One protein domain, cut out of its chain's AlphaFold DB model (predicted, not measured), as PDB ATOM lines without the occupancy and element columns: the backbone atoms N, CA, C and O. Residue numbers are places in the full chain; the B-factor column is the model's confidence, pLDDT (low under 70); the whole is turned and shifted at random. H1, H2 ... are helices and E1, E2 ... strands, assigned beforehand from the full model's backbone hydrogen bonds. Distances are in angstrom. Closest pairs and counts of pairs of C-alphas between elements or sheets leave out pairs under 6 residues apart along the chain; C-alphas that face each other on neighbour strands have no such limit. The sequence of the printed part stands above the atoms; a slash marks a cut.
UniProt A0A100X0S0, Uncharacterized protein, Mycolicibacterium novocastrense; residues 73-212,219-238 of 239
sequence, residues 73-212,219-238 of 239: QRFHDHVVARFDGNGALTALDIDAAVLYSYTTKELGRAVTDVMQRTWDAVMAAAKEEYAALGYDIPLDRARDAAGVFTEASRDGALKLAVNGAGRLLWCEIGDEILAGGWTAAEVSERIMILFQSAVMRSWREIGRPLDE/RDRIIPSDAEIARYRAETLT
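This is residues 73 to 212 and 219 to 238 of the 239 residues of an uncharacterized protein of Mycolicibacterium novocastrense (UniProt A0A100X0S0). Two long helices, H2 and H5, lie between a three-stranded sheet, E3 E4 E5, and a separate two-stranded hairpin, E1 E2; H5 covers one face of the larger sheet, while H2 runs beside its E5 edge. The hairpin bridges the two helices from the other side, E1 packing on H2 and E2 on H5, and H6 packs on residues 193 to 201 of H5. The printed part has 160 residues with six named helices and five named strands, in the order E1 E2 H1 H2 H3 E3 E4 E5 H4 H5 H6, and its class is mixed, helices and strands. Both sheets are antiparallel, the larger in the order E3, E4, E5. The whole is compact, with a radius of gyration of the C-alphas of 16.4 A and spans of 48 by 37 by 23 A.

Begin with the larger sheet: find C-alpha 148 at (39.627, -11.842, 29.525), where E3 starts its run through residues 148 to 152. E4, residues 158 to 163, is 17.5 A from first to last C-alpha, and E5, residues 168 to 173, is 14.2 A. Look next for H5, residues 184 to 207, 34.0 A long. The longest helix, H2, holds residues 104 to 132: from C-alpha 104 at (60.700, -12.077, 22.396) it runs 42.2 A to C-alpha 132 at (44.252, -11.281, 61.210). The smaller sheet has E1, residues 79 to 83, 13.6 A, and E2, residues 89 to 94, 14.0 A. H6, residues 226 to 236, covers 15.2 A and ends with C-alpha 236 at (49.691, 6.849, 26.939). Three short helices remain: H1, residues 98 to 101, H3, residues 141 to 144, and H4, residues 175 to 179.

E3, E4 and E5 form a meander, each strand the antiparallel neighbour of the one before. In the hairpin E3 and E4, look for N 149 and O 162, 2.8 A apart and within hydrogen-bond range; in the hairpin E4 and E5, N 159 and O 172 are at 2.9 A. H5 makes two layers with this sheet, a helix on one face of it: its height over the sheet is 8.0 A, it lies over E3, E4 and E5, and it runs slantwise to the strands, at 39 degrees to E3 on the local plane. The closest C-alphas of E3 and H5 are those of Phe 149 and Ala 198, 5.7 A apart. H2 is on the sheet on the same face, at a height of 8.6 A, but only just over none of the strands, with 2 of its C-alphas falling on E5. The closest C-alphas of H2 and E5 are those of Gly 108 and Cys 171, 5.1 A apart. H2 and H5 are apart. In the hairpin E1 and E2, N 82 and O 91 are 2.8 A apart, within hydrogen-bond range. The closest C-alphas of E1 and H2 are those of Ala 81 and Met 115, at 5.7 A; those of E2 and H5 are Ile 94 and Ala 184, at 5.5 A. H6 touches H5 at a shallow tilt of 3 degrees, opposite ways, with the C-alphas of Ser 197 and Ile 229 closest at 6.9 A. H1 and H4 are close but not clearly touching, with the C-alphas of Leu 99 and Leu 178 closest at 6.5 A. H3 is not on the sheet E3 E4 E5; its closest C-alpha to E4 is that of Asp 144, 5.7 A from that of Asn 163. In H2, H4, H5 and H6 every O i to N i+4 pair is within hydrogen-bond range; H1 and H3 are too short for such a pair, and their single O i to N i+3 pair is within range in H3 but not in H1.

The two C-alphas farthest apart are those of Ser 101 and Glu 212, at 52.4 A. Residues 213 to 218 are cut out, and C-alphas 212 and 219 stand 14.7 A apart across the cut, in the link from H5 to H6. Of the links that are printed whole, that from H2 to H3 is short and the others are tight. The mean pLDDT of the printed part is 89.0, and the model's confidence is under 70 at residues 138 to 143, 208 to 212 and 219 to 222.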
ATOM      1  N   GLN A  73      59.434 -11.159  47.219       89.56
ATOM      2  CA  GLN A  73      60.272 -12.242  46.738       89.56
ATOM      3  C   GLN A  73      60.658 -12.010  45.273       89.56
ATOM      4  O   GLN A  73      59.821 -11.737  44.415       89.56
ATOM      5  N   ARG A  74      61.945 -12.179  44.964       92.69
ATOM      6  CA  ARG A  74      62.429 -12.186  43.583       92.69
ATOM      7  C   ARG A  74      62.180 -13.558  42.957       92.69
ATOM      8  O   ARG A  74      62.710 -14.557  43.436       92.69
ATOM      9  N   PHE A  75      61.398 -13.596  41.879       94.19
ATOM     10  CA  PHE A  75      61.086 -14.832  41.144       94.19
ATOM     11  C   PHE A  75      61.961 -15.054  39.905       94.19
ATOM     12  O   PHE A  75      61.958 -16.153  39.356       94.19
ATOM     13  N   HIS A  76      62.708 -14.034  39.470       96.81
ATOM     14  CA  HIS A  76      63.562 -14.094  38.289       96.81
ATOM     15  C   HIS A  76      64.768 -13.149  38.405       96.81
ATOM     16  O   HIS A  76      64.692 -12.079  39.017       96.81
ATOM     17  N   ASP A  77      65.886 -13.520  37.781       96.31
ATOM     18  CA  ASP A  77      67.150 -12.781  37.894       96.31
ATOM     19  C   ASP A  77      67.170 -11.478  37.095       96.31
ATOM     20  O   ASP A  77      67.942 -10.584  37.405       96.31
ATOM     21  N   HIS A  78      66.292 -11.317  36.114       97.62
ATOM     22  CA  HIS A  78      66.316 -10.149  35.225       97.62
ATOM     23  C   HIS A  78      64.978  -9.428  35.087       97.62
ATOM     24  O   HIS A  78      64.889  -8.443  34.364       97.62
ATOM     25  N   VAL A  79      63.928  -9.932  35.734       98.00
ATOM     26  CA  VAL A  79      62.592  -9.334  35.672       98.00
ATOM     27  C   VAL A  79      62.039  -9.294  37.086       98.00
ATOM     28  O   VAL A  79      62.023 -10.315  37.773       98.00
ATOM     29  N   VAL A  80      61.617  -8.117  37.534       97.81
ATOM     30  CA  VAL A  80      61.079  -7.900  38.878       97.81
ATOM     31  C   VAL A  80      59.789  -7.108  38.756       97.81
ATOM     32  O   VAL A  80      59.795  -6.004  38.229       97.81
ATOM     33  N   ALA A  81      58.688  -7.656  39.258       97.56
ATOM     34  CA  ALA A  81      57.429  -6.934  39.393       97.56
ATOM     35  C   ALA A  81      57.200  -6.576  40.864       97.56
ATOM     36  O   ALA A  81      57.652  -7.291  41.760       97.56
ATOM     37  N   ARG A  82      56.488  -5.480  41.121       96.62
ATOM     38  CA  ARG A  82      56.013  -5.102  42.457       96.62
ATOM     39  C   ARG A  82      54.539  -4.747  42.381       96.62
ATOM     40  O   ARG A  82      54.137  -3.973  41.516       96.62
ATOM     41  N   PHE A  83      53.761  -5.298  43.304       94.00
ATOM     42  CA  PHE A  83      52.345  -4.990  43.460       94.00
ATOM     43  C   PHE A  83      52.081  -4.446  44.864       94.00
ATOM     44  O   PHE A  83      52.749  -4.850  45.819       94.00
ATOM     45  N   ASP A  84      51.129  -3.527  44.991       89.69
ATOM     46  CA  ASP A  84      50.604  -3.132  46.300       89.69
ATOM     47  C   ASP A  84      49.607  -4.175  46.844       89.69
ATOM     48  O   ASP A  84      49.197  -5.086  46.123       89.69
ATOM     49  N   GLY A  85      49.193  -4.064  48.110       81.69
ATOM     50  CA  GLY A  85      48.256  -5.010  48.730       81.69
ATOM     51  C   GLY A  85      46.839  -5.005  48.135       81.69
ATOM     52  O   GLY A  85      46.024  -5.841  48.521       81.69
ATOM     53  N   ASN A  86      46.554  -4.110  47.179       84.06
ATOM     54  CA  ASN A  86      45.322  -4.087  46.389       84.06
ATOM     55  C   ASN A  86      45.486  -4.789  45.027       84.06
ATOM     56  O   ASN A  86      44.536  -4.858  44.245       84.06
ATOM     57  N   GLY A  87      46.679  -5.313  44.734       87.06
ATOM     58  CA  GLY A  87      46.990  -5.991  43.483       87.06
ATOM     59  C   GLY A  87      47.255  -5.042  42.313       87.06
ATOM     60  O   GLY A  87      47.231  -5.497  41.168       87.06
ATOM     61  N   ALA A  88      47.520  -3.753  42.559       91.00
ATOM     62  CA  ALA A  88      47.934  -2.813  41.521       91.00
ATOM     63  C   ALA A  88      49.443  -2.928  41.259       91.00
ATOM     64  O   ALA A  88      50.246  -2.973  42.192       91.00
ATOM     65  N   LEU A  89      49.838  -2.979  39.984       95.25
ATOM     66  CA  LEU A  89      51.244  -3.040  39.580       95.25
ATOM     67  C   LEU A  89      51.897  -1.667  39.787       95.25
ATOM     68  O   LEU A  89      51.594  -0.720  39.066       95.25
ATOM     69  N   THR A  90      52.813  -1.566  40.749       95.62
ATOM     70  CA  THR A  90      53.483  -0.305  41.111       95.62
ATOM     71  C   THR A  90      54.852  -0.148  40.460       95.62
ATOM     72  O   THR A  90      55.308   0.978  40.270       95.62
ATOM     73  N   ALA A  91      55.508  -1.252  40.093       96.81
ATOM     74  CA  ALA A  91      56.762  -1.232  39.349       96.81
ATOM     75  C   ALA A  91      56.962  -2.521  38.544       96.81
ATOM     76  O   ALA A  91      56.588  -3.610  38.988       96.81
ATOM     77  N   LEU A  92      57.627  -2.390  37.400       98.06
ATOM     78  CA  LEU A  92      58.183  -3.488  36.623       98.06
ATOM     79  C   LEU A  92      59.594  -3.082  36.197       98.06
ATOM     80  O   LEU A  92      59.764  -2.072  35.526       98.06
ATOM     81  N   ASP A  93      60.588  -3.864  36.594       98.06
ATOM     82  CA  ASP A  93      61.984  -3.668  36.218       98.06
ATOM     83  C   ASP A  93      62.422  -4.831  35.324       98.06
ATOM     84  O   ASP A  93      62.343  -5.997  35.724       98.06
ATOM     85  N   ILE A  94      62.905  -4.514  34.123       98.19
ATOM     86  CA  ILE A  94      63.512  -5.462  33.185       98.19
ATOM     87  C   ILE A  94      64.988  -5.083  33.016       98.19
ATOM     88  O   ILE A  94      65.320  -3.936  32.729       98.19
ATOM     89  N   ASP A  95      65.887  -6.047  33.198       98.00
ATOM     90  CA  ASP A  95      67.320  -5.865  32.955       98.00
ATOM     91  C   ASP A  95      67.587  -5.649  31.455       98.00
ATOM     92  O   ASP A  95      67.073  -6.376  30.607       98.00
ATOM     93  N   ALA A  96      68.438  -4.689  31.095       97.31
ATOM     94  CA  ALA A  96      68.812  -4.467  29.700       97.31
ATOM     95  C   ALA A  96      69.447  -5.709  29.049       97.31
ATOM     96  O   ALA A  96      69.283  -5.919  27.847       97.31
ATOM     97  N   ALA A  97      70.129  -6.558  29.828       96.38
ATOM     98  CA  ALA A  97      70.762  -7.769  29.317       96.38
ATOM     99  C   ALA A  97      69.762  -8.727  28.645       96.38
ATOM    100  O   ALA A  97      70.106  -9.341  27.631       96.38
ATOM    101  N   VAL A  98      68.516  -8.815  29.137       96.31
ATOM    102  CA  VAL A  98      67.535  -9.756  28.567       96.31
ATOM    103  C   VAL A  98      67.033  -9.363  27.192       96.31
ATOM    104  O   VAL A  98      66.638 -10.248  26.443       96.31
ATOM    105  N   LEU A  99      67.124  -8.090  26.804       95.38
ATOM    106  CA  LEU A  99      66.777  -7.678  25.441       95.38
ATOM    107  C   LEU A  99      67.730  -8.264  24.390       95.38
ATOM    108  O   LEU A  99      67.366  -8.376  23.223       95.38
ATOM    109  N   TYR A 100      68.940  -8.649  24.802       94.38
ATOM    110  CA  TYR A 100      69.946  -9.241  23.922       94.38
ATOM    111  C   TYR A 100      70.062 -10.755  24.089       94.38
ATOM    112  O   TYR A 100      70.425 -11.447  23.140       94.38
ATOM    113  N   SER A 101      69.800 -11.274  25.291       95.62
ATOM    114  CA  SER A 101      69.951 -12.701  25.575       95.62
ATOM    115  C   SER A 101      68.675 -13.509  25.376       95.62
ATOM    116  O   SER A 101      68.775 -14.727  25.252       95.62
ATOM    117  N   TYR A 102      67.492 -12.885  25.413       96.88
ATOM    118  CA  TYR A 102      66.213 -13.588  25.282       96.88
ATOM    119  C   TYR A 102      65.600 -13.336  23.911       96.88
ATOM    120  O   TYR A 102      65.661 -12.239  23.360       96.88
ATOM    121  N   THR A 103      64.927 -14.354  23.387       97.25
ATOM    122  CA  THR A 103      63.928 -14.149  22.341       97.25
ATOM    123  C   THR A 103      62.723 -13.396  22.906       97.25
ATOM    124  O   THR A 103      62.420 -13.459  24.100       97.25
ATOM    125  N   THR A 104      61.962 -12.740  22.038       96.38
ATOM    126  CA  THR A 104      60.700 -12.077  22.396       96.38
ATOM    127  C   THR A 104      59.725 -12.987  23.144       96.38
ATOM    128  O   THR A 104      59.126 -12.594  24.145       96.38
ATOM    129  N   LYS A 105      59.621 -14.249  22.711       97.44
ATOM    130  CA  LYS A 105      58.790 -15.272  23.363       97.44
ATOM    131  C   LYS A 105      59.280 -15.625  24.766       97.44
ATOM    132  O   LYS A 105      58.457 -15.852  25.649       97.44
ATOM    133  N   GLU A 106      60.591 -15.713  24.972       98.00
ATOM    134  CA  GLU A 106      61.170 -15.976  26.294       98.00
ATOM    135  C   GLU A 106      60.951 -14.794  27.233       98.00
ATOM    136  O   GLU A 106      60.513 -15.001  28.364       98.00
ATOM    137  N   LEU A 107      61.149 -13.563  26.753       97.75
ATOM    138  CA  LEU A 107      60.895 -12.359  27.539       97.75
ATOM    139  C   LEU A 107      59.416 -12.226  27.926       97.75
ATOM    140  O   LEU A 107      59.116 -12.024  29.101       97.75
ATOM    141  N   GLY A 108      58.487 -12.425  26.984       98.06
ATOM    142  CA  GLY A 108      57.048 -12.389  27.271       98.06
ATOM    143  C   GLY A 108      56.623 -13.437  28.306       98.06
ATOM    144  O   GLY A 108      55.841 -13.145  29.216       98.06
ATOM    145  N   ARG A 109      57.199 -14.648  28.243       98.31
ATOM    146  CA  ARG A 109      56.988 -15.696  29.259       98.31
ATOM    147  C   ARG A 109      57.571 -15.319  30.618       98.31
ATOM    148  O   ARG A 109      56.888 -15.523  31.616       98.31
ATOM    149  N   ALA A 110      58.786 -14.773  30.660       98.12
ATOM    150  CA  ALA A 110      59.433 -14.355  31.902       98.12
ATOM    151  C   ALA A 110      58.637 -13.244  32.603       98.12
ATOM    152  O   ALA A 110      58.356 -13.352  33.794       98.12
ATOM    153  N   VAL A 111      58.196 -12.224  31.856       98.19
ATOM    154  CA  VAL A 111      57.299 -11.174  32.367       98.19
ATOM    155  C   VAL A 111      56.002 -11.782  32.897       98.19
ATOM    156  O   VAL A 111      55.599 -11.476  34.018       98.19
ATOM    157  N   THR A 112      55.378 -12.676  32.123       98.50
ATOM    158  CA  THR A 112      54.122 -13.326  32.523       98.50
ATOM    159  C   THR A 112      54.270 -14.090  33.839       98.50
ATOM    160  O   THR A 112      53.489 -13.869  34.763       98.50
ATOM    161  N   ASP A 113      55.284 -14.952  33.940       98.25
ATOM    162  CA  ASP A 113      55.531 -15.789  35.118       98.25
ATOM    163  C   ASP A 113      55.856 -14.944  36.357       98.25
ATOM    164  O   ASP A 113      55.266 -15.154  37.418       98.25
ATOM    165  N   VAL A 114      56.729 -13.936  36.228       97.94
ATOM    166  CA  VAL A 114      57.084 -13.048  37.346       97.94
ATOM    167  C   VAL A 114      55.875 -12.272  37.843       97.94
ATOM    168  O   VAL A 114      55.635 -12.232  39.052       97.94
ATOM    169  N   MET A 115      55.096 -11.669  36.945       98.06
ATOM    170  CA  MET A 115      53.927 -10.888  37.346       98.06
ATOM    171  C   MET A 115      52.859 -11.769  38.000       98.06
ATOM    172  O   MET A 115      52.328 -11.382  39.037       98.06
ATOM    173  N   GLN A 116      52.592 -12.966  37.463       96.88
ATOM    174  CA  GLN A 116      51.648 -13.915  38.065       96.88
ATOM    175  C   GLN A 116      52.075 -14.341  39.468       96.88
ATOM    176  O   GLN A 116      51.283 -14.235  40.399       96.88
ATOM    177  N   ARG A 117      53.329 -14.774  39.642       96.94
ATOM    178  CA  ARG A 117      53.827 -15.238  40.947       96.94
ATOM    179  C   ARG A 117      53.881 -14.127  41.982       96.94
ATOM    180  O   ARG A 117      53.546 -14.363  43.139       96.94
ATOM    181  N   THR A 118      54.277 -12.924  41.569       96.44
ATOM    182  CA  THR A 118      54.311 -11.767  42.472       96.44
ATOM    183  C   THR A 118      52.903 -11.381  42.902       96.44
ATOM    184  O   THR A 118      52.668 -11.186  44.091       96.44
ATOM    185  N   TRP A 119      51.952 -11.335  41.966       94.81
ATOM    186  CA  TRP A 119      50.552 -11.068  42.285       94.81
ATOM    187  C   TRP A 119      49.981 -12.133  43.230       94.81
ATOM    188  O   TRP A 119      49.417 -11.791  44.264       94.81
ATOM    189  N   ASP A 120      50.203 -13.420  42.942       94.12
ATOM    190  CA  ASP A 120      49.735 -14.525  43.789       94.12
ATOM    191  C   ASP A 120      50.315 -14.430  45.214       94.12
ATOM    192  O   ASP A 120      49.593 -14.630  46.193       94.12
ATOM    193  N   ALA A 121      51.602 -14.085  45.343       95.12
ATOM    194  CA  ALA A 121      52.266 -13.907  46.633       95.12
ATOM    195  C   ALA A 121      51.697 -12.721  47.426       95.12
ATOM    196  O   ALA A 121      51.423 -12.861  48.620       95.12
ATOM    197  N   VAL A 122      51.478 -11.577  46.769       93.38
ATOM    198  CA  VAL A 122      50.885 -10.385  47.392       93.38
ATOM    199  C   VAL A 122      49.456 -10.659  47.838       93.38
ATOM    200  O   VAL A 122      49.119 -10.374  48.984       93.38
ATOM    201  N   MET A 123      48.628 -11.277  46.993       91.56
ATOM    202  CA  MET A 123      47.240 -11.574  47.352       91.56
ATOM    203  C   MET A 123      47.140 -12.608  48.478       91.56
ATOM    204  O   MET A 123      46.285 -12.477  49.354       91.56
ATOM    205  N   ALA A 124      48.026 -13.608  48.504       93.25
ATOM    206  CA  ALA A 124      48.103 -14.556  49.612       93.25
ATOM    207  C   ALA A 124      48.488 -13.859  50.929       93.25
ATOM    208  O   ALA A 124      47.826 -14.070  51.944       93.25
ATOM    209  N   ALA A 125      49.504 -12.988  50.905       93.94
ATOM    210  CA  ALA A 125      49.921 -12.221  52.076       93.94
ATOM    211  C   ALA A 125      48.823 -11.251  52.548       93.94
ATOM    212  O   ALA A 125      48.526 -11.197  53.738       93.94
ATOM    213  N   ALA A 126      48.164 -10.551  51.620       90.69
ATOM    214  CA  ALA A 126      47.055  -9.653  51.924       90.69
ATOM    215  C   ALA A 126      45.912 -10.412  52.602       90.69
ATOM    216  O   ALA A 126      45.419  -9.983  53.641       90.69
ATOM    217  N   LYS A 127      45.539 -11.587  52.079       91.25
ATOM    218  CA  LYS A 127      44.513 -12.433  52.698       91.25
ATOM    219  C   LYS A 127      44.843 -12.776  54.151       91.25
ATOM    220  O   LYS A 127      43.953 -12.720  54.994       91.25
ATOM    221  N   GLU A 128      46.089 -13.147  54.438       93.25
ATOM    222  CA  GLU A 128      46.527 -13.460  55.803       93.25
ATOM    223  C   GLU A 128      46.450 -12.232  56.723       93.25
ATOM    224  O   GLU A 128      45.921 -12.330  57.830       93.25
ATOM    225  N   GLU A 129      46.925 -11.073  56.259       93.38
ATOM    226  CA  GLU A 129      46.918  -9.824  57.031       93.38
ATOM    227  C   GLU A 129      45.493  -9.321  57.316       93.38
ATOM    228  O   GLU A 129      45.184  -8.937  58.443       93.38
ATOM    229  N   TYR A 130      44.590  -9.380  56.333       88.31
ATOM    230  CA  TYR A 130      43.191  -8.998  56.530       88.31
ATOM    231  C   TYR A 130      42.431  -9.992  57.414       88.31
ATOM    232  O   TYR A 130      41.662  -9.572  58.282       88.31
ATOM    233  N   ALA A 131      42.700 -11.295  57.279       92.12
ATOM    234  CA  ALA A 131      42.121 -12.303  58.163       92.12
ATOM    235  C   ALA A 131      42.541 -12.083  59.626       92.12
ATOM    236  O   ALA A 131      41.729 -12.276  60.533       92.12
ATOM    237  N   ALA A 132      43.775 -11.624  59.870       93.62
ATOM    238  CA  ALA A 132      44.252 -11.281  61.210       93.62
ATOM    239  C   ALA A 132      43.505 -10.085  61.836       93.62
ATOM    240  O   ALA A 132      43.418  -9.992  63.059       93.62
ATOM    241  N   LEU A 133      42.922  -9.212  61.012       91.94
ATOM    242  CA  LEU A 133      42.040  -8.119  61.437       91.94
ATOM    243  C   LEU A 133      40.567  -8.550  61.590       91.94
ATOM    244  O   LEU A 133      39.723  -7.736  61.952       91.94
ATOM    245  N   GLY A 134      40.241  -9.819  61.321       93.25
ATOM    246  CA  GLY A 134      38.868 -10.328  61.341       93.25
ATOM    247  C   GLY A 134      38.081 -10.073  60.052       93.25
ATOM    248  O   GLY A 134      36.878 -10.336  60.023       93.25
ATOM    249  N   TYR A 135      38.737  -9.601  58.986       86.38
ATOM    250  CA  TYR A 135      38.127  -9.440  57.667       86.38
ATOM    251  C   TYR A 135      38.399 -10.670  56.805       86.38
ATOM    252  O   TYR A 135      39.540 -10.962  56.450       86.38
ATOM    253  N   ASP A 136      37.341 -11.375  56.412       84.19
ATOM    254  CA  ASP A 136      37.426 -12.348  55.326       84.19
ATOM    255  C   ASP A 136      37.205 -11.600  54.014       84.19
ATOM    256  O   ASP A 136      36.070 -11.304  53.639       84.19
ATOM    257  N   ILE A 137      38.295 -11.214  53.348       71.50
ATOM    258  CA  ILE A 137      38.188 -10.644  52.009       71.50
ATOM    259  C   ILE A 137      37.973 -11.808  51.047       71.50
ATOM    260  O   ILE A 137      38.894 -12.618  50.863       71.50
ATOM    261  N   PRO A 138      36.805 -11.898  50.383       67.31
ATOM    262  CA  PRO A 138      36.665 -12.806  49.270       67.31
ATOM    263  C   PRO A 138      37.636 -12.333  48.188       67.31
ATOM    264  O   PRO A 138      37.385 -11.366  47.471       67.31
ATOM    265  N   LEU A 139      38.780 -13.008  48.086       64.81
ATOM    266  CA  LEU A 139      39.612 -12.981  46.890       64.81
ATOM    267  C   LEU A 139      38.796 -13.672  45.803       64.81
ATOM    268  O   LEU A 139      38.795 -14.897  45.670       64.81
ATOM    269  N   ASP A 140      37.933 -12.876  45.190       62.53
ATOM    270  CA  ASP A 140      36.692 -13.364  44.630       62.53
ATOM    271  C   ASP A 140      36.951 -14.153  43.345       62.53
ATOM    272  O   ASP A 140      37.276 -13.590  42.299       62.53
ATOM    273  N   ARG A 141      36.758 -15.475  43.408       58.38
ATOM    274  CA  ARG A 141      36.785 -16.356  42.228       58.38
ATOM    275  C   ARG A 141      35.761 -15.926  41.176       58.38
ATOM    276  O   ARG A 141      35.927 -16.261  40.006       58.38
ATOM    277  N   ALA A 142      34.715 -15.188  41.564       59.19
ATOM    278  CA  ALA A 142      33.761 -14.626  40.615       59.19
ATOM    279  C   ALA A 142      34.430 -13.637  39.645       59.19
ATOM    280  O   ALA A 142      34.071 -13.600  38.469       59.19
ATOM    281  N   ARG A 143      35.461 -12.900  40.089       69.38
ATOM    282  CA  ARG A 143      36.220 -11.988  39.222       69.38
ATOM    283  C   ARG A 143      37.096 -12.735  38.224       69.38
ATOM    284  O   ARG A 143      37.219 -12.295  37.086       69.38
ATOM    285  N   ASP A 144      37.638 -13.895  38.587       75.38
ATOM    286  CA  ASP A 144      38.384 -14.729  37.636       75.38
ATOM    287  C   ASP A 144      37.496 -15.214  36.476       75.38
ATOM    288  O   ASP A 144      37.974 -15.368  35.353       75.38
ATOM    289  N   ALA A 145      36.196 -15.410  36.727       73.75
ATOM    290  CA  ALA A 145      35.217 -15.831  35.727       73.75
ATOM    291  C   ALA A 145      34.673 -14.682  34.855       73.75
ATOM    292  O   ALA A 145      33.997 -14.949  33.860       73.75
ATOM    293  N   ALA A 146      34.975 -13.420  35.182       79.06
ATOM    294  CA  ALA A 146      34.397 -12.243  34.524       79.06
ATOM    295  C   ALA A 146      34.963 -11.936  33.123       79.06
ATOM    296  O   ALA A 146      34.624 -10.918  32.521       79.06
ATOM    297  N   GLY A 147      35.812 -12.813  32.586       89.44
ATOM    298  CA  GLY A 147      36.324 -12.733  31.223       89.44
ATOM    299  C   GLY A 147      37.806 -12.382  31.132       89.44
ATOM    300  O   GLY A 147      38.543 -12.375  32.119       89.44
ATOM    301  N   VAL A 148      38.241 -12.140  29.895       95.38
ATOM    302  CA  VAL A 148      39.627 -11.842  29.525       95.38
ATOM    303  C   VAL A 148      39.669 -10.461  28.885       95.38
ATOM    304  O   VAL A 148      38.995 -10.213  27.884       95.38
ATOM    305  N   PHE A 149      40.475  -9.572  29.455       95.50
ATOM    306  CA  PHE A 149      40.595  -8.180  29.043       95.50
ATOM    307  C   PHE A 149      41.960  -7.962  28.405       95.50
ATOM    308  O   PHE A 149      42.978  -7.927  29.093       95.50
ATOM    309  N   THR A 150      41.967  -7.839  27.081       97.12
ATOM    310  CA  THR A 150      43.186  -7.675  26.283       97.12
ATOM    311  C   THR A 150      43.444  -6.209  25.955       97.12
ATOM    312  O   THR A 150      42.525  -5.488  25.546       97.12
ATOM    313  N   GLU A 151      44.709  -5.807  26.049       96.56
ATOM    314  CA  GLU A 151      45.235  -4.534  25.556       96.56
ATOM    315  C   GLU A 151      46.437  -4.756  24.639       96.56
ATOM    316  O   GLU A 151      47.142  -5.762  24.732       96.56
ATOM    317  N   ALA A 152      46.643  -3.808  23.727       96.38
ATOM    318  CA  ALA A 152      47.717  -3.836  22.747       96.38
ATOM    319  C   ALA A 152      48.278  -2.428  22.513       96.38
ATOM    320  O   ALA A 152      47.525  -1.450  22.576       96.38
ATOM    321  N   SER A 153      49.572  -2.338  22.206       94.06
ATOM    322  CA  SER A 153      50.168  -1.146  21.595       94.06
ATOM    323  C   SER A 153      49.523  -0.862  20.238       94.06
ATOM    324  O   SER A 153      48.860  -1.727  19.652       94.06
ATOM    325  N   ARG A 154      49.702   0.353  19.715       88.12
ATOM    326  CA  ARG A 154      49.029   0.780  18.482       88.12
ATOM    327  C   ARG A 154      49.456  -0.042  17.269       88.12
ATOM    328  O   ARG A 154      48.628  -0.358  16.418       88.12
ATOM    329  N   ASP A 155      50.739  -0.361  17.198       90.19
ATOM    330  CA  ASP A 155      51.345  -1.203  16.167       90.19
ATOM    331  C   ASP A 155      51.127  -2.709  16.405       90.19
ATOM    332  O   ASP A 155      51.369  -3.523  15.517       90.19
ATOM    333  N   GLY A 156      50.629  -3.086  17.586       94.44
ATOM    334  CA  GLY A 156      50.447  -4.472  17.998       94.44
ATOM    335  C   GLY A 156      51.742  -5.199  18.366       94.44
ATOM    336  O   GLY A 156      51.684  -6.414  18.566       94.44
ATOM    337  N   ALA A 157      52.873  -4.496  18.478       94.94
ATOM    338  CA  ALA A 157      54.151  -5.068  18.888       94.94
ATOM    339  C   ALA A 157      54.180  -5.462  20.375       94.94
ATOM    340  O   ALA A 157      54.996  -6.279  20.778       94.94
ATOM    341  N   LEU A 158      53.282  -4.940  21.209       97.12
ATOM    342  CA  LEU A 158      53.111  -5.372  22.594       97.12
ATOM    343  C   LEU A 158      51.645  -5.683  22.854       97.12
ATOM    344  O   LEU A 158      50.774  -4.872  22.544       97.12
ATOM    345  N   LYS A 159      51.358  -6.838  23.450       98.00
ATOM    346  CA  LYS A 159      50.001  -7.222  23.849       98.00
ATOM    347  C   LYS A 159      50.025  -7.896  25.204       98.00
ATOM    348  O   LYS A 159      50.969  -8.603  25.547       98.00
ATOM    349  N   LEU A 160      48.958  -7.731  25.963       98.56
ATOM    350  CA  LEU A 160      48.746  -8.500  27.179       98.56
ATOM    351  C   LEU A 160      47.266  -8.715  27.431       98.56
ATOM    352  O   LEU A 160      46.423  -8.001  26.886       98.56
ATOM    353  N   ALA A 161      46.961  -9.670  28.299       98.00
ATOM    354  CA  ALA A 161      45.627  -9.795  28.850       98.00
ATOM    355  C   ALA A 161      45.645 -10.015  30.354       98.00
ATOM    356  O   ALA A 161      46.523 -10.695  30.889       98.00
ATOM    357  N   VAL A 162      44.618  -9.487  31.008       97.31
ATOM    358  CA  VAL A 162      44.313  -9.727  32.419       97.31
ATOM    359  C   VAL A 162      42.953 -10.406  32.545       97.31
ATOM    360  O   VAL A 162      42.114 -10.311  31.645       97.31
ATOM    361  N   ASN A 163      42.717 -11.100  33.654       94.69
ATOM    362  CA  ASN A 163      41.373 -11.549  34.009       94.69
ATOM    363  C   ASN A 163      40.600 -10.447  34.763       94.69
ATOM    364  O   ASN A 163      41.108  -9.345  34.987       94.69
ATOM    365  N   GLY A 164      39.374 -10.741  35.193       91.06
ATOM    366  CA  GLY A 164      38.579  -9.784  35.960       91.06
ATOM    367  C   GLY A 164      39.149  -9.421  37.340       91.06
ATOM    368  O   GLY A 164      38.870  -8.344  37.862       91.06
ATOM    369  N   ALA A 165      40.002 -10.263  37.925       90.19
ATOM    370  CA  ALA A 165      40.711  -9.939  39.163       90.19
ATOM    371  C   ALA A 165      41.929  -9.020  38.939       90.19
ATOM    372  O   ALA A 165      42.575  -8.620  39.903       90.19
ATOM    373  N   GLY A 166      42.253  -8.684  37.684       91.88
ATOM    374  CA  GLY A 166      43.452  -7.924  37.332       91.88
ATOM    375  C   GLY A 166      44.728  -8.770  37.307       91.88
ATOM    376  O   GLY A 166      45.819  -8.230  37.151       91.88
ATOM    377  N   ARG A 167      44.624 -10.099  37.415       94.88
ATOM    378  CA  ARG A 167      45.770 -11.004  37.300       94.88
ATOM    379  C   ARG A 167      46.189 -11.111  35.837       94.88
ATOM    380  O   ARG A 167      45.361 -11.412  34.975       94.88
ATOM    381  N   LEU A 168      47.476 -10.900  35.556       97.19
ATOM    382  CA  LEU A 168      48.030 -11.082  34.214       97.19
ATOM    383  C   LEU A 168      47.876 -12.546  33.774       97.19
ATOM    384  O   LEU A 168      48.239 -13.460  34.507       97.19
ATOM    385  N   LEU A 169      47.363 -12.775  32.568       97.19
ATOM    386  CA  LEU A 169      47.212 -14.108  31.977       97.19
ATOM    387  C   LEU A 169      48.350 -14.430  31.013       97.19
ATOM    388  O   LEU A 169      48.870 -15.544  31.020       97.19
ATOM    389  N   TRP A 170      48.724 -13.456  30.188       98.31
ATOM    390  CA  TRP A 170      49.815 -13.567  29.230       98.31
ATOM    391  C   TRP A 170      50.295 -12.182  28.797       98.31
ATOM    392  O   TRP A 170      49.539 -11.209  28.825       98.31
ATOM    393  N   CYS A 171      51.549 -12.129  28.362       98.50
ATOM    394  CA  CYS A 171      52.178 -10.997  27.699       98.50
ATOM    395  C   CYS A 171      52.899 -11.499  26.440       98.50
ATOM    396  O   CYS A 171      53.673 -12.458  26.489       98.50
ATOM    397  N   GLU A 172      52.614 -10.862  25.309       98.44
ATOM    398  CA  GLU A 172      53.237 -11.109  24.015       98.44
ATOM    399  C   GLU A 172      54.043  -9.874  23.612       98.44
ATOM    400  O   GLU A 172      53.525  -8.757  23.602       98.44
ATOM    401  N   ILE A 173      55.311 -10.099  23.280       97.56
ATOM    402  CA  ILE A 173      56.261  -9.086  22.825       97.56
ATOM    403  C   ILE A 173      56.600  -9.446  21.375       97.56
ATOM    404  O   ILE A 173      56.905 -10.602  21.090       97.56
ATOM    405  N   GLY A 174      56.483  -8.489  20.467       96.50
ATOM    406  CA  GLY A 174      56.772  -8.611  19.042       96.50
ATOM    407  C   GLY A 174      58.243  -8.352  18.745       96.50
ATOM    408  O   GLY A 174      58.936  -7.654  19.492       96.50
ATOM    409  N   ASP A 175      58.736  -8.930  17.650       96.00
ATOM    410  CA  ASP A 175      60.147  -8.826  17.250       96.00
ATOM    411  C   ASP A 175      60.537  -7.381  16.904       96.00
ATOM    412  O   ASP A 175      61.700  -6.995  17.043       96.00
ATOM    413  N   GLU A 176      59.555  -6.552  16.549       93.62
ATOM    414  CA  GLU A 176      59.693  -5.120  16.306       93.62
ATOM    415  C   GLU A 176      60.211  -4.359  17.532       93.62
ATOM    416  O   GLU A 176      60.901  -3.358  17.363       93.62
ATOM    417  N   ILE A 177      59.953  -4.835  18.756       91.38
ATOM    418  CA  ILE A 177      60.454  -4.193  19.982       91.38
ATOM    419  C   ILE A 177      61.967  -4.386  20.114       91.38
ATOM    420  O   ILE A 177      62.696  -3.430  20.379       91.38
ATOM    421  N   LEU A 178      62.456  -5.608  19.875       90.19
ATOM    422  CA  LEU A 178      63.892  -5.895  19.931       90.19
ATOM    423  C   LEU A 178      64.630  -5.279  18.736       90.19
ATOM    424  O   LEU A 178      65.733  -4.758  18.887       90.19
ATOM    425  N   ALA A 179      64.016  -5.299  17.548       90.81
ATOM    426  CA  ALA A 179      64.592  -4.716  16.339       90.81
ATOM    427  C   ALA A 179      64.538  -3.177  16.326       90.81
ATOM    428  O   ALA A 179      65.418  -2.533  15.758       90.81
ATOM    429  N   GLY A 180      63.518  -2.587  16.951       89.38
ATOM    430  CA  GLY A 180      63.261  -1.148  16.989       89.38
ATOM    431  C   GLY A 180      64.157  -0.372  17.952       89.38
ATOM    432  O   GLY A 180      64.049   0.850  18.016       89.38
ATOM    433  N   GLY A 181      65.036  -1.056  18.691       91.06
ATOM    434  CA  GLY A 181      65.984  -0.427  19.610       91.06
ATOM    435  C   GLY A 181      65.349   0.086  20.900       91.06
ATOM    436  O   GLY A 181      65.887   1.013  21.501       91.06
ATOM    437  N   TRP A 182      64.220  -0.494  21.318       94.88
ATOM    438  CA  TRP A 182      63.589  -0.129  22.581       94.88
ATOM    439  C   TRP A 182      64.506  -0.491  23.746       94.88
ATOM    440  O   TRP A 182      65.138  -1.549  23.774       94.88
ATOM    441  N   THR A 183      64.561   0.386  24.733       96.75
ATOM    442  CA  THR A 183      65.253   0.149  25.996       96.75
ATOM    443  C   THR A 183      64.388  -0.685  26.938       96.75
ATOM    444  O   THR A 183      63.160  -0.719  26.835       96.75
ATOM    445  N   ALA A 184      65.010  -1.341  27.918       96.94
ATOM    446  CA  ALA A 184      64.264  -2.151  28.881       96.94
ATOM    447  C   ALA A 184      63.322  -1.306  29.754       96.94
ATOM    448  O   ALA A 184      62.253  -1.778  30.142       96.94
ATOM    449  N   ALA A 185      63.684  -0.043  30.005       97.19
ATOM    450  CA  ALA A 185      62.831   0.922  30.687       97.19
ATOM    451  C   ALA A 185      61.566   1.227  29.872       97.19
ATOM    452  O   ALA A 185      60.469   1.145  30.418       97.19
ATOM    453  N   GLU A 186      61.699   1.485  28.566       96.12
ATOM    454  CA  GLU A 186      60.547   1.719  27.683       96.12
ATOM    455  C   GLU A 186      59.637   0.490  27.624       96.12
ATOM    456  O   GLU A 186      58.429   0.613  27.807       96.12
ATOM    457  N   VAL A 187      60.199  -0.712  27.438       96.75
ATOM    458  CA  VAL A 187      59.410  -1.957  27.438       96.75
ATOM    459  C   VAL A 187      58.649  -2.124  28.756       96.75
ATOM    460  O   VAL A 187      57.452  -2.414  28.740       96.75
ATOM    461  N   SER A 188      59.312  -1.892  29.891       97.88
ATOM    462  CA  SER A 188      58.694  -1.995  31.218       97.88
ATOM    463  C   SER A 188      57.550  -0.997  31.393       97.88
ATOM    464  O   SER A 188      56.443  -1.386  31.763       97.88
ATOM    465  N   GLU A 189      57.787   0.273  31.056       96.75
ATOM    466  CA  GLU A 189      56.786   1.339  31.116       96.75
ATOM    467  C   GLU A 189      55.570   1.009  30.239       96.75
ATOM    468  O   GLU A 189      54.427   1.111  30.690       96.75
ATOM    469  N   ARG A 190      55.788   0.543  29.002       96.75
ATOM    470  CA  ARG A 190      54.688   0.195  28.093       96.75
ATOM    471  C   ARG A 190      53.866  -0.988  28.599       96.75
ATOM    472  O   ARG A 190      52.639  -0.953  28.490       96.75
ATOM    473  N   ILE A 191      54.504  -2.004  29.185       97.81
ATOM    474  CA  ILE A 191      53.795  -3.123  29.821       97.81
ATOM    475  C   ILE A 191      52.943  -2.612  30.985       97.81
ATOM    476  O   ILE A 191      51.766  -2.963  31.063       97.81
ATOM    477  N   MET A 192      53.495  -1.755  31.851       97.69
ATOM    478  CA  MET A 192      52.748  -1.174  32.972       97.69
ATOM    479  C   MET A 192      51.531  -0.372  32.495       97.69
ATOM    480  O   MET A 192      50.435  -0.545  33.025       97.69
ATOM    481  N   ILE A 193      51.694   0.448  31.453       95.88
ATOM    482  CA  ILE A 193      50.605   1.243  30.875       95.88
ATOM    483  C   ILE A 193      49.485   0.343  30.340       95.88
ATOM    484  O   ILE A 193      48.310   0.569  30.654       95.88
ATOM    485  N   LEU A 194      49.833  -0.672  29.541       97.06
ATOM    486  CA  LEU A 194      48.859  -1.612  28.982       97.06
ATOM    487  C   LEU A 194      48.163  -2.413  30.081       97.06
ATOM    488  O   LEU A 194      46.949  -2.603  30.019       97.06
ATOM    489  N   PHE A 195      48.911  -2.846  31.099       97.06
ATOM    490  CA  PHE A 195      48.377  -3.577  32.241       97.06
ATOM    491  C   PHE A 195      47.337  -2.730  32.978       97.06
ATOM    492  O   PHE A 195      46.206  -3.177  33.160       97.06
ATOM    493  N   GLN A 196      47.674  -1.478  33.302       94.56
ATOM    494  CA  GLN A 196      46.755  -0.548  33.952       94.56
ATOM    495  C   GLN A 196      45.496  -0.310  33.106       94.56
ATOM    496  O   GLN A 196      44.385  -0.367  33.629       94.56
ATOM    497  N   SER A 197      45.637  -0.111  31.790       94.25
ATOM    498  CA  SER A 197      44.485   0.036  30.886       94.25
ATOM    499  C   SER A 197      43.587  -1.208  30.894       94.25
ATOM    500  O   SER A 197      42.359  -1.092  30.909       94.25
ATOM    501  N   ALA A 198      44.182  -2.405  30.905       95.06
ATOM    502  CA  ALA A 198      43.448  -3.666  30.922       95.06
ATOM    503  C   ALA A 198      42.696  -3.869  32.250       95.06
ATOM    504  O   ALA A 198      41.530  -4.268  32.237       95.06
ATOM    505  N   VAL A 199      43.316  -3.515  33.383       92.69
ATOM    506  CA  VAL A 199      42.692  -3.533  34.719       92.69
ATOM    507  C   VAL A 199      41.552  -2.516  34.822       92.69
ATOM    508  O   VAL A 199      40.464  -2.853  35.279       92.69
ATOM    509  N   MET A 200      41.736  -1.287  34.333       89.25
ATOM    510  CA  MET A 200      40.663  -0.283  34.326       89.25
ATOM    511  C   MET A 200      39.435  -0.769  33.546       89.25
ATOM    512  O   MET A 200      38.296  -0.553  33.966       89.25
ATOM    513  N   ARG A 201      39.651  -1.460  32.419       91.50
ATOM    514  CA  ARG A 201      38.563  -2.078  31.649       91.50
ATOM    515  C   ARG A 201      37.912  -3.240  32.383       91.50
ATOM    516  O   ARG A 201      36.690  -3.353  32.315       91.50
ATOM    517  N   SER A 202      38.690  -4.074  33.069       90.81
ATOM    518  CA  SER A 202      38.138  -5.201  33.819       90.81
ATOM    519  C   SER A 202      37.250  -4.727  34.968       90.81
ATOM    520  O   SER A 202      36.116  -5.187  35.095       90.81
ATOM    521  N   TRP A 203      37.700  -3.730  35.733       86.12
ATOM    522  CA  TRP A 203      36.914  -3.114  36.803       86.12
ATOM    523  C   TRP A 203      35.638  -2.476  36.294       86.12
ATOM    524  O   TRP A 203      34.602  -2.577  36.940       86.12
ATOM    525  N   ARG A 204      35.696  -1.846  35.124       85.00
ATOM    526  CA  ARG A 204      34.513  -1.264  34.514       85.00
ATOM    527  C   ARG A 204      33.497  -2.315  34.086       85.00
ATOM    528  O   ARG A 204      32.312  -2.120  34.327       85.00
ATOM    529  N   GLU A 205      33.935  -3.395  33.451       86.31
ATOM    530  CA  GLU A 205      33.019  -4.434  32.976       86.31
ATOM    531  C   GLU A 205      32.413  -5.232  34.136       86.31
ATOM    532  O   GLU A 205      31.219  -5.501  34.127       86.31
ATOM    533  N   ILE A 206      33.207  -5.540  35.169       82.94
ATOM    534  CA  ILE A 206      32.731  -6.204  36.396       82.94
ATOM    535  C   ILE A 206      31.855  -5.278  37.233       82.94
ATOM    536  O   ILE A 206      30.874  -5.710  37.830       82.94
ATOM    537  N   GLY A 207      32.251  -4.011  37.320       71.75
ATOM    538  CA  GLY A 207      31.582  -2.990  38.108       71.75
ATOM    539  C   GLY A 207      30.315  -2.444  37.457       71.75
ATOM    540  O   GLY A 207      29.617  -1.672  38.108       71.75
ATOM    541  N   ARG A 208      29.983  -2.835  36.214       57.91
ATOM    542  CA  ARG A 208      28.623  -2.657  35.694       57.91
ATOM    543  C   ARG A 208      27.690  -3.458  36.603       57.91
ATOM    544  O   ARG A 208      27.785  -4.686  36.611       57.91
ATOM    545  N   PRO A 209      26.796  -2.807  37.364       50.84
ATOM    546  CA  PRO A 209      25.780  -3.546  38.085       50.84
ATOM    547  C   PRO A 209      24.972  -4.348  37.057       50.84
ATOM    548  O   PRO A 209      24.704  -3.868  35.955       50.84
ATOM    549  N   LEU A 210      24.589  -5.576  37.408       45.19
ATOM    550  CA  LEU A 210      23.666  -6.388  36.605       45.19
ATOM    551  C   LEU A 210      22.267  -5.745  36.480       45.19
ATOM    552  O   LEU A 210      21.469  -6.224  35.679       45.19
ATOM    553  N   ASP A 211      22.005  -4.651  37.205       41.97
ATOM    554  CA  ASP A 211      20.761  -3.883  37.184       41.97
ATOM    555  C   ASP A 211      20.992  -2.421  36.752       41.97
ATOM    556  O   ASP A 211      22.048  -1.831  36.985       41.97
ATOM    557  N   GLU A 212      19.991  -1.846  36.080       46.06
ATOM    558  CA  GLU A 212      19.997  -0.482  35.541       46.06
ATOM    559  C   GLU A 212      20.409   0.563  36.600       46.06
ATOM    560  O   GLU A 212      19.924   0.511  37.733       46.06
ATOM    561  N   ARG A 219      27.399   7.540  44.022       47.53
ATOM    562  CA  ARG A 219      28.396   7.009  44.959       47.53
ATOM    563  C   ARG A 219      29.762   7.027  44.282       47.53
ATOM    564  O   ARG A 219      30.041   6.179  43.437       47.53
ATOM    565  N   ASP A 220      30.568   8.022  44.648       47.22
ATOM    566  CA  ASP A 220      32.035   8.056  44.632       47.22
ATOM    567  C   ASP A 220      32.679   7.036  43.680       47.22
ATOM    568  O   ASP A 220      33.074   5.934  44.064       47.22
ATOM    569  N   ARG A 221      32.732   7.391  42.390       51.19
ATOM    570  CA  ARG A 221      33.179   6.504  41.310       51.19
ATOM    571  C   ARG A 221      34.635   6.063  41.499       51.19
ATOM    572  O   ARG A 221      35.559   6.725  41.042       51.19
ATOM    573  N   ILE A 222      34.821   4.881  42.081       64.00
ATOM    574  CA  ILE A 222      36.079   4.111  42.024       64.00
ATOM    575  C   ILE A 222      36.248   3.454  40.633       64.00
ATOM    576  O   ILE A 222      37.335   3.016  40.264       64.00
ATOM    577  N   ILE A 223      35.181   3.404  39.824       75.62
ATOM    578  CA  ILE A 223      35.178   2.775  38.497       75.62
ATOM    579  C   ILE A 223      35.456   3.823  37.403       75.62
ATOM    580  O   ILE A 223      34.661   4.755  37.255       75.62
ATOM    581  N   PRO A 224      36.508   3.651  36.580       79.06
ATOM    582  CA  PRO A 224      36.789   4.549  35.463       79.06
ATOM    583  C   PRO A 224      35.682   4.541  34.400       79.06
ATOM    584  O   PRO A 224      35.202   3.484  33.982       79.06
ATOM    585  N   SER A 225      35.318   5.716  33.897       83.62
ATOM    586  CA  SER A 225      34.398   5.893  32.765       83.62
ATOM    587  C   SER A 225      35.047   5.572  31.407       83.62
ATOM    588  O   SER A 225      36.271   5.552  31.271       83.62
ATOM    589  N   ASP A 226      34.242   5.380  30.351       83.12
ATOM    590  CA  ASP A 226      34.727   5.229  28.962       83.12
ATOM    591  C   ASP A 226      35.629   6.376  28.549       83.12
ATOM    592  O   ASP A 226      36.637   6.157  27.888       83.12
ATOM    593  N   ALA A 227      35.234   7.596  28.915       85.12
ATOM    594  CA  ALA A 227      35.947   8.805  28.554       85.12
ATOM    595  C   ALA A 227      37.316   8.850  29.240       85.12
ATOM    596  O   ALA A 227      38.295   9.223  28.602       85.12
ATOM    597  N   GLU A 228      37.412   8.418  30.500       84.50
ATOM    598  CA  GLU A 228      38.682   8.337  31.226       84.50
ATOM    599  C   GLU A 228      39.590   7.244  30.671       84.50
ATOM    600  O   GLU A 228      40.768   7.508  30.446       84.50
ATOM    601  N   ILE A 229      39.049   6.054  30.383       86.31
ATOM    602  CA  ILE A 229      39.812   4.969  29.748       86.31
ATOM    603  C   ILE A 229      40.289   5.412  28.359       86.31
ATOM    604  O   ILE A 229      41.457   5.240  28.021       86.31
ATOM    605  N   ALA A 230      39.415   6.012  27.549       86.19
ATOM    606  CA  ALA A 230      39.764   6.494  26.217       86.19
ATOM    607  C   ALA A 230      40.813   7.613  26.267       86.19
ATOM    608  O   ALA A 230      41.760   7.581  25.482       86.19
ATOM    609  N   ARG A 231      40.682   8.564  27.201       87.94
ATOM    610  CA  ARG A 231      41.669   9.627  27.432       87.94
ATOM    611  C   ARG A 231      43.011   9.043  27.854       87.94
ATOM    612  O   ARG A 231      44.011   9.367  27.229       87.94
ATOM    613  N   TYR A 232      43.024   8.136  28.833       85.94
ATOM    614  CA  TYR A 232      44.244   7.462  29.273       85.94
ATOM    615  C   TYR A 232      44.944   6.779  28.097       85.94
ATOM    616  O   TYR A 232      46.122   7.022  27.866       85.94
ATOM    617  N   ARG A 233      44.211   6.005  27.282       85.81
ATOM    618  CA  ARG A 233      44.764   5.356  26.081       85.81
ATOM    619  C   ARG A 233      45.279   6.369  25.057       85.81
ATOM    620  O   ARG A 233      46.335   6.156  24.478       85.81
ATOM    621  N   ALA A 234      44.566   7.470  24.832       86.62
ATOM    622  CA  ALA A 234      44.996   8.514  23.906       86.62
ATOM    623  C   ALA A 234      46.246   9.270  24.388       86.62
ATOM    624  O   ALA A 234      47.018   9.744  23.563       86.62
ATOM    625  N   GLU A 235      46.460   9.382  25.697       86.25
ATOM    626  CA  GLU A 235      47.641  10.027  26.278       86.25
ATOM    627  C   GLU A 235      48.846   9.078  26.313       86.25
ATOM    628  O   GLU A 235      49.970   9.496  26.041       86.25
ATOM    629  N   THR A 236      48.616   7.794  26.603       82.69
ATOM    630  CA  THR A 236      49.691   6.849  26.939       82.69
ATOM    631  C   THR A 236      50.002   5.818  25.849       82.69
ATOM    632  O   THR A 236      51.148   5.379  25.771       82.69
ATOM    633  N   LEU A 237      49.047   5.471  24.971       79.81
ATOM    634  CA  LEU A 237      49.174   4.450  23.909       79.81
ATOM    635  C   LEU A 237      49.377   5.031  22.496       79.81
ATOM    636  O   LEU A 237      48.971   4.432  21.502       79.81
ATOM    637  N   THR A 238      49.986   6.212  22.370       72.50
ATOM    638  CA  THR A 238      50.229   6.856  21.059       72.50
ATOM    639  C   THR A 238      51.382   6.261  20.249       72.50
ATOM    640  O   THR A 238      51.597   6.699  19.114       72.50
TER     641      THR A 238